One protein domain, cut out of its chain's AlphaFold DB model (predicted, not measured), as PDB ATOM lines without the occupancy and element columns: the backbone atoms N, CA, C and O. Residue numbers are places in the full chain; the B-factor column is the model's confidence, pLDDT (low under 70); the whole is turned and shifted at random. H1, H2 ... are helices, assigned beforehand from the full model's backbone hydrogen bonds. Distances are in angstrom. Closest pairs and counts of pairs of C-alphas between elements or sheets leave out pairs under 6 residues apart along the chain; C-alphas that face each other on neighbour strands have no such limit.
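Overview. This is residues 83 to 134 of the 134 residues of the protein "Transporter substrate-binding domain-containing protein" of Veillonellaceae bacterium (UniProt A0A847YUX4). Two helices, H1 and H2, meet near their ends at a wide corner, like an open V, and a long tail without a named element, residues 117 to 134, turns back from the far end of H2 and runs along one side of the V towards H1. At the other end, residues 85 to 91 stick out, of which 89 to 91 belong to H1. The printed part has 52 residues with two named helices, H1 then H2, and no named strand; the class is all helix, with 26 of the 52 residues in the helices. The whole is loose, with a radius of gyration of the C-alphas of 13.7 A, and elongated, spanning 41 by 22 by 15 A.

Along the chain. H1, the longest helix, has residues 89 to 104 and measures 22.3 A from first to last C-alpha, from C-alpha 89 at (-26.788, -67.540, -39.148) to C-alpha 104 at (-37.476, -48.927, -33.106). H2, residues 107 to 116, measures 14.0 A and ends with C-alpha 116 at (-23.181, -36.757, -36.134).

Arrangement. H1 and H2 only just touch, and only at the corner by their link, with 3 pairs of C-alphas within 8 A. H1 touches H2 with residues 99 to 103 alone. Their closest C-alphas, those of Met 102 and Tyr 108, are 5.3 A apart. Their lines are about perpendicular, at 77 degrees, and their centres are 17.6 A apart. In H1 and H2 every O i to N i+4 pair is within hydrogen-bond range.

Size, cuts and confidence. The two C-alphas farthest apart, those of Asn 87 and Asp 119, are 41.5 A from each other. The link from H1 to H2, with 2 residues between them, is tight. The printed part has no cut and ends at residue 134, the chain's last residue. The mean pLDDT of the printed part is 94.7, and no printed residue is under 70.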
ATOM      1  N   GLY A  83     -19.859 -57.329 -39.838       94.94
ATOM      2  CA  GLY A  83     -19.285 -58.577 -40.330       94.94
ATOM      3  C   GLY A  83     -19.421 -59.690 -39.294       94.94
ATOM      4  O   GLY A  83     -19.019 -59.527 -38.144       94.94
ATOM      5  N   VAL A  84     -19.960 -60.829 -39.718       96.00
ATOM      6  CA  VAL A  84     -20.088 -62.055 -38.917       96.00
ATOM      7  C   VAL A  84     -19.345 -63.195 -39.607       96.00
ATOM      8  O   VAL A  84     -19.112 -63.142 -40.816       96.00
ATOM      9  N   ALA A  85     -18.948 -64.216 -38.848       96.94
ATOM     10  CA  ALA A  85     -18.305 -65.386 -39.431       96.94
ATOM     11  C   ALA A  85     -19.262 -66.121 -40.384       96.94
ATOM     12  O   ALA A  85     -20.482 -66.131 -40.196       96.94
ATOM     13  N   GLU A  86     -18.702 -66.743 -41.421       95.62
ATOM     14  CA  GLU A  86     -19.493 -67.565 -42.333       95.62
ATOM     15  C   GLU A  86     -20.180 -68.708 -41.577       95.62
ATOM     16  O   GLU A  86     -19.604 -69.307 -40.672       95.62
ATOM     17  N   ASN A  87     -21.405 -69.039 -41.995       96.38
ATOM     18  CA  ASN A  87     -22.253 -70.085 -41.411       96.38
ATOM     19  C   ASN A  87     -22.760 -69.829 -39.973       96.38
ATOM     20  O   ASN A  87     -23.428 -70.694 -39.417       96.38
ATOM     21  N   GLU A  88     -22.570 -68.631 -39.412       97.19
ATOM     22  CA  GLU A  88     -23.134 -68.215 -38.113       97.19
ATOM     23  C   GLU A  88     -24.482 -67.482 -38.280       97.19
ATOM     24  O   GLU A  88     -24.624 -66.298 -37.959       97.19
ATOM     25  N   SER A  89     -25.486 -68.169 -38.837       95.75
ATOM     26  CA  SER A  89     -26.788 -67.540 -39.148       95.75
ATOM     27  C   SER A  89     -27.547 -67.092 -37.896       95.75
ATOM     28  O   SER A  89     -28.091 -65.992 -37.893       95.75
ATOM     29  N   ASP A  90     -27.515 -67.877 -36.817       96.44
ATOM     30  CA  ASP A  90     -28.196 -67.522 -35.565       96.44
ATOM     31  C   ASP A  90     -27.617 -66.236 -34.956       96.44
ATOM     32  O   ASP A  90     -28.353 -65.373 -34.475       96.44
ATOM     33  N   PHE A  91     -26.291 -66.065 -35.019       97.19
ATOM     34  CA  PHE A  91     -25.641 -64.854 -34.523       97.19
ATOM     35  C   PHE A  91     -25.922 -63.645 -35.417       97.19
ATOM     36  O   PHE A  91     -26.201 -62.559 -34.910       97.19
ATOM     37  N   ARG A  92     -25.904 -63.827 -36.744       96.62
ATOM     38  CA  ARG A  92     -26.336 -62.792 -37.694       96.62
ATOM     39  C   ARG A  92     -27.750 -62.308 -37.369       96.62
ATOM     40  O   ARG A  92     -27.983 -61.104 -37.322       96.62
ATOM     41  N   ASP A  93     -28.676 -63.234 -37.140       95.75
ATOM     42  CA  ASP A  93     -30.080 -62.908 -36.894       95.75
ATOM     43  C   ASP A  93     -30.256 -62.210 -35.545       95.75
ATOM     44  O   ASP A  93     -30.946 -61.194 -35.470       95.75
ATOM     45  N   PHE A  94     -29.536 -62.651 -34.508       96.38
ATOM     46  CA  PHE A  94     -29.456 -61.937 -33.234       96.38
ATOM     47  C   PHE A  94     -28.978 -60.484 -33.407       96.38
ATOM     48  O   PHE A  94     -29.596 -59.561 -32.875       96.38
ATOM     49  N   VAL A  95     -27.903 -60.263 -34.173       96.38
ATOM     50  CA  VAL A  95     -27.366 -58.921 -34.449       96.38
ATOM     51  C   VAL A  95     -28.380 -58.062 -35.208       96.38
ATOM     52  O   VAL A  95     -28.602 -56.909 -34.836       96.38
ATOM     53  N   ASN A  96     -29.026 -58.614 -36.235       96.06
ATOM     54  CA  ASN A  96     -30.037 -57.900 -37.015       96.06
ATOM     55  C   ASN A  96     -31.240 -57.493 -36.154       96.06
ATOM     56  O   ASN A  96     -31.664 -56.339 -36.209       96.06
ATOM     57  N   ILE A  97     -31.755 -58.403 -35.321       96.19
ATOM     58  CA  ILE A  97     -32.859 -58.114 -34.394       96.19
ATOM     59  C   ILE A  97     -32.460 -56.999 -33.424       96.19
ATOM     60  O   ILE A  97     -33.198 -56.027 -33.286       96.19
ATOM     61  N   ALA A  98     -31.268 -57.071 -32.826       96.25
ATOM     62  CA  ALA A  98     -30.786 -56.038 -31.911       96.25
ATOM     63  C   ALA A  98     -30.702 -54.653 -32.583       96.25
ATOM     64  O   ALA A  98     -31.127 -53.652 -32.005       96.25
ATOM     65  N   LEU A  99     -30.204 -54.580 -33.822       96.19
ATOM     66  CA  LEU A  99     -30.160 -53.331 -34.593       96.19
ATOM     67  C   LEU A  99     -31.566 -52.782 -34.889       96.19
ATOM     68  O   LEU A  99     -31.790 -51.574 -34.769       96.19
ATOM     69  N   MET A 100     -32.520 -53.651 -35.232       96.62
ATOM     70  CA  MET A 100     -33.919 -53.270 -35.458       96.62
ATOM     71  C   MET A 100     -34.597 -52.774 -34.174       96.62
ATOM     72  O   MET A 100     -35.286 -51.753 -34.198       96.62
ATOM     73  N   GLU A 101     -34.370 -53.431 -33.036       96.94
ATOM     74  CA  GLU A 101     -34.875 -52.997 -31.726       96.94
ATOM     75  C   GLU A 101     -34.275 -51.647 -31.302       96.94
ATOM     76  O   GLU A 101     -34.992 -50.760 -30.823       96.94
ATOM     77  N   MET A 102     -32.973 -51.435 -31.529       97.12
ATOM     78  CA  MET A 102     -32.312 -50.145 -31.292       97.12
ATOM     79  C   MET A 102     -32.899 -49.032 -32.158       97.12
ATOM     80  O   MET A 102     -33.084 -47.909 -31.685       97.12
ATOM     81  N   TRP A 103     -33.206 -49.330 -33.420       96.75
ATOM     82  CA  TRP A 103     -33.857 -48.378 -34.309       96.75
ATOM     83  C   TRP A 103     -35.287 -48.054 -33.858       96.75
ATOM     84  O   TRP A 103     -35.662 -46.882 -33.791       96.75
ATOM     85  N   ALA A 104     -36.081 -49.075 -33.519       96.69
ATOM     86  CA  ALA A 104     -37.476 -48.927 -33.106       96.69
ATOM     87  C   ALA A 104     -37.630 -48.192 -31.763       96.69
ATOM     88  O   ALA A 104     -38.577 -47.428 -31.580       96.69
ATOM     89  N   SER A 105     -36.693 -48.395 -30.836       97.81
ATOM     90  CA  SER A 105     -36.686 -47.747 -29.517       97.81
ATOM     91  C   SER A 105     -36.182 -46.299 -29.528       97.81
ATOM     92  O   SER A 105     -36.300 -45.603 -28.516       97.81
ATOM     93  N   GLY A 106     -35.619 -45.824 -30.643       97.50
ATOM     94  CA  GLY A 106     -35.015 -44.494 -30.734       97.50
ATOM     95  C   GLY A 106     -33.550 -44.433 -30.279       97.50
ATOM     96  O   GLY A 106     -32.938 -43.364 -30.310       97.50
ATOM     97  N   GLU A 107     -32.976 -45.544 -29.810       98.06
ATOM     98  CA  GLU A 107     -31.608 -45.579 -29.284       98.06
ATOM     99  C   GLU A 107     -30.572 -45.341 -30.384       98.06
ATOM    100  O   GLU A 107     -29.605 -44.608 -30.173       98.06
ATOM    101  N   TYR A 108     -30.816 -45.870 -31.587       97.06
ATOM    102  CA  TYR A 108     -29.967 -45.602 -32.745       97.06
ATOM    103  C   TYR A 108     -29.848 -44.097 -33.015       97.06
ATOM    104  O   TYR A 108     -28.750 -43.575 -33.188       97.06
ATOM    105  N   GLN A 109     -30.970 -43.379 -32.993       96.88
ATOM    106  CA  GLN A 109     -31.036 -41.949 -33.270       96.88
ATOM    107  C   GLN A 109     -30.296 -41.144 -32.199       96.88
ATOM    108  O   GLN A 109     -29.605 -40.189 -32.539       96.88
ATOM    109  N   LYS A 110     -30.360 -41.545 -30.921       97.44
ATOM    110  CA  LYS A 110     -29.560 -40.910 -29.857       97.44
ATOM    111  C   LYS A 110     -28.063 -41.104 -30.074       97.44
ATOM    112  O   LYS A 110     -27.290 -40.168 -29.882       97.44
ATOM    113  N   ILE A 111     -27.648 -42.314 -30.456       96.94
ATOM    114  CA  ILE A 111     -26.245 -42.606 -30.769       96.94
ATOM    115  C   ILE A 111     -25.808 -41.782 -31.980       96.94
ATOM    116  O   ILE A 111     -24.734 -41.185 -31.951       96.94
ATOM    117  N   TYR A 112     -26.646 -41.707 -33.012       96.75
ATOM    118  CA  TYR A 112     -26.363 -40.928 -34.208       96.75
ATOM    119  C   TYR A 112     -26.231 -39.435 -33.885       96.75
ATOM    120  O   TYR A 112     -25.218 -38.841 -34.229       96.75
ATOM    121  N   GLU A 113     -27.167 -38.846 -33.133       96.75
ATOM    122  CA  GLU A 113     -27.104 -37.437 -32.709       96.75
ATOM    123  C   GLU A 113     -25.861 -37.147 -31.855       96.75
ATOM    124  O   GLU A 113     -25.214 -36.115 -32.010       96.75
ATOM    125  N   LYS A 114     -25.457 -38.083 -30.986       96.50
ATOM    126  CA  LYS A 114     -24.243 -37.932 -30.174       96.50
ATOM    127  C   LYS A 114     -22.981 -37.751 -31.025       96.50
ATOM    128  O   LYS A 114     -22.077 -37.030 -30.607       96.50
ATOM    129  N   TRP A 115     -22.889 -38.434 -32.165       95.31
ATOM    130  CA  TRP A 115     -21.682 -38.436 -33.000       95.31
ATOM    131  C   TRP A 115     -21.784 -37.482 -34.195       95.31
ATOM    132  O   TRP A 115     -20.850 -36.723 -34.448       95.31
ATOM    133  N   PHE A 116     -22.927 -37.463 -34.874       96.69
ATOM    134  CA  PHE A 116     -23.181 -36.757 -36.134       96.69
ATOM    135  C   PHE A 116     -24.321 -35.731 -36.034       96.69
ATOM    136  O   PHE A 116     -24.819 -35.265 -37.055       96.69
ATOM    137  N   GLY A 117     -24.759 -35.384 -34.822       96.19
ATOM    138  CA  GLY A 117     -25.813 -34.400 -34.577       96.19
ATOM    139  C   GLY A 117     -25.452 -32.970 -34.972       96.19
ATOM    140  O   GLY A 117     -24.290 -32.643 -35.215       96.19
ATOM    141  N   LYS A 118     -26.457 -32.090 -35.024       95.19
ATOM    142  CA  LYS A 118     -26.295 -30.690 -35.492       95.19
ATOM    143  C   LYS A 118     -25.351 -29.867 -34.625       95.19
ATOM    144  O   LYS A 118     -24.743 -28.917 -35.109       95.19
ATOM    145  N   ASP A 119     -25.234 -30.249 -33.360       94.62
ATOM    146  CA  ASP A 119     -24.376 -29.589 -32.381       94.62
ATOM    147  C   ASP A 119     -22.940 -30.141 -32.389       94.62
ATOM    148  O   ASP A 119     -22.095 -29.693 -31.609       94.62
ATOM    149  N   THR A 120     -22.629 -31.115 -33.254       95.44
ATOM    150  CA  THR A 120     -21.276 -31.654 -33.397       95.44
ATOM    151  C   THR A 120     -20.552 -31.005 -34.570       95.44
ATOM    152  O   THR A 120     -21.129 -30.632 -35.590       95.44
ATOM    153  N   LYS A 121     -19.222 -30.938 -34.468       93.94
ATOM    154  CA  LYS A 121     -18.370 -30.581 -35.609       93.94
ATOM    155  C   LYS A 121     -18.319 -31.677 -36.680       93.94
ATOM    156  O   LYS A 121     -17.555 -31.550 -37.620       93.94
ATOM    157  N   PHE A 122     -19.063 -32.767 -36.527       96.38
ATOM    158  CA  PHE A 122     -19.132 -33.874 -37.475       96.38
ATOM    159  C   PHE A 122     -20.554 -34.038 -38.004       96.38
ATOM    160  O   PHE A 122     -20.964 -35.152 -38.295       96.38
ATOM    161  N   TYR A 123     -21.324 -32.950 -38.063       95.75
ATOM    162  CA  TYR A 123     -22.718 -33.012 -38.471       95.75
ATOM    163  C   TYR A 123     -22.882 -33.706 -39.828       95.75
ATOM    164  O   TYR A 123     -22.318 -33.265 -40.829       95.75
ATOM    165  N   ILE A 124     -23.681 -34.769 -39.841       94.62
ATOM    166  CA  ILE A 124     -24.148 -35.462 -41.041       94.62
ATOM    167  C   ILE A 124     -25.639 -35.709 -40.815       94.62
ATOM    168  O   ILE A 124     -26.004 -36.245 -39.769       94.62
ATOM    169  N   PRO A 125     -26.539 -35.288 -41.714       93.12
ATOM    170  CA  PRO A 125     -27.960 -35.543 -41.534       93.12
ATOM    171  C   PRO A 125     -28.271 -37.044 -41.636       93.12
ATOM    172  O   PRO A 125     -27.822 -37.734 -42.550       93.12
ATOM    173  N   LEU A 126     -29.102 -37.553 -40.722       92.50
ATOM    174  CA  LEU A 126     -29.661 -38.900 -40.845       92.50
ATOM    175  C   LEU A 126     -30.792 -38.892 -41.885       92.50
ATOM    176  O   LEU A 126     -31.939 -38.588 -41.558       92.50
ATOM    177  N   GLU A 127     -30.462 -39.201 -43.136       89.81
ATOM    178  CA  GLU A 127     -31.411 -39.135 -44.264       89.81
ATOM    179  C   GLU A 127     -32.040 -40.484 -44.632       89.81
ATOM    180  O   GLU A 127     -33.061 -40.534 -45.322       89.81
ATOM    181  N   TRP A 128     -31.463 -41.589 -44.164       89.62
ATOM    182  CA  TRP A 128     -31.967 -42.933 -44.426       89.62
ATOM    183  C   TRP A 128     -32.784 -43.475 -43.250       89.62
ATOM    184  O   TRP A 128     -32.721 -42.989 -42.118       89.62
ATOM    185  N   LYS A 129     -33.566 -44.518 -43.531       91.19
ATOM    186  CA  LYS A 129     -34.368 -45.240 -42.545       91.19
ATOM    187  C   LYS A 129     -33.987 -46.712 -42.559       91.19
ATOM    188  O   LYS A 129     -33.886 -47.288 -43.638       91.19
ATOM    189  N   MET A 130     -33.805 -47.306 -41.378       91.31
ATOM    190  CA  MET A 130     -33.568 -48.745 -41.257       91.31
ATOM    191  C   MET A 130     -34.707 -49.518 -41.911       91.31
ATOM    192  O   MET A 130     -35.889 -49.257 -41.650       91.31
ATOM    193  N   GLU A 131     -34.338 -50.464 -42.763       89.00
ATOM    194  CA  GLU A 131     -35.279 -51.435 -43.284       89.00
ATOM    195  C   GLU A 131     -35.663 -52.385 -42.149       89.00
ATOM    196  O   GLU A 131     -34.803 -52.967 -41.492       89.00
ATOM    197  N   MET A 132     -36.961 -52.507 -41.890       89.81
ATOM    198  CA  MET A 132     -37.484 -53.364 -40.830       89.81
ATOM    199  C   MET A 132     -38.021 -54.636 -41.474       89.81
ATOM    200  O   MET A 132     -38.878 -54.562 -42.356       89.81
ATOM    201  N   TRP A 133     -37.507 -55.777 -41.035       80.25
ATOM    202  CA  TRP A 133     -37.839 -57.094 -41.565       80.25
ATOM    203  C   TRP A 133     -38.609 -57.868 -40.486       80.25
ATOM    204  O   TRP A 133     -38.439 -57.571 -39.299       80.25
ATOM    205  N   PRO A 134     -39.496 -58.803 -40.864       71.62
ATOM    206  CA  PRO A 134     -40.020 -59.774 -39.912       71.62
ATOM    207  C   PRO A 134     -38.914 -60.673 -39.348       71.62
ATOM    208  O   PRO A 134     -37.916 -60.913 -40.067       71.62
TER     209      PRO A 134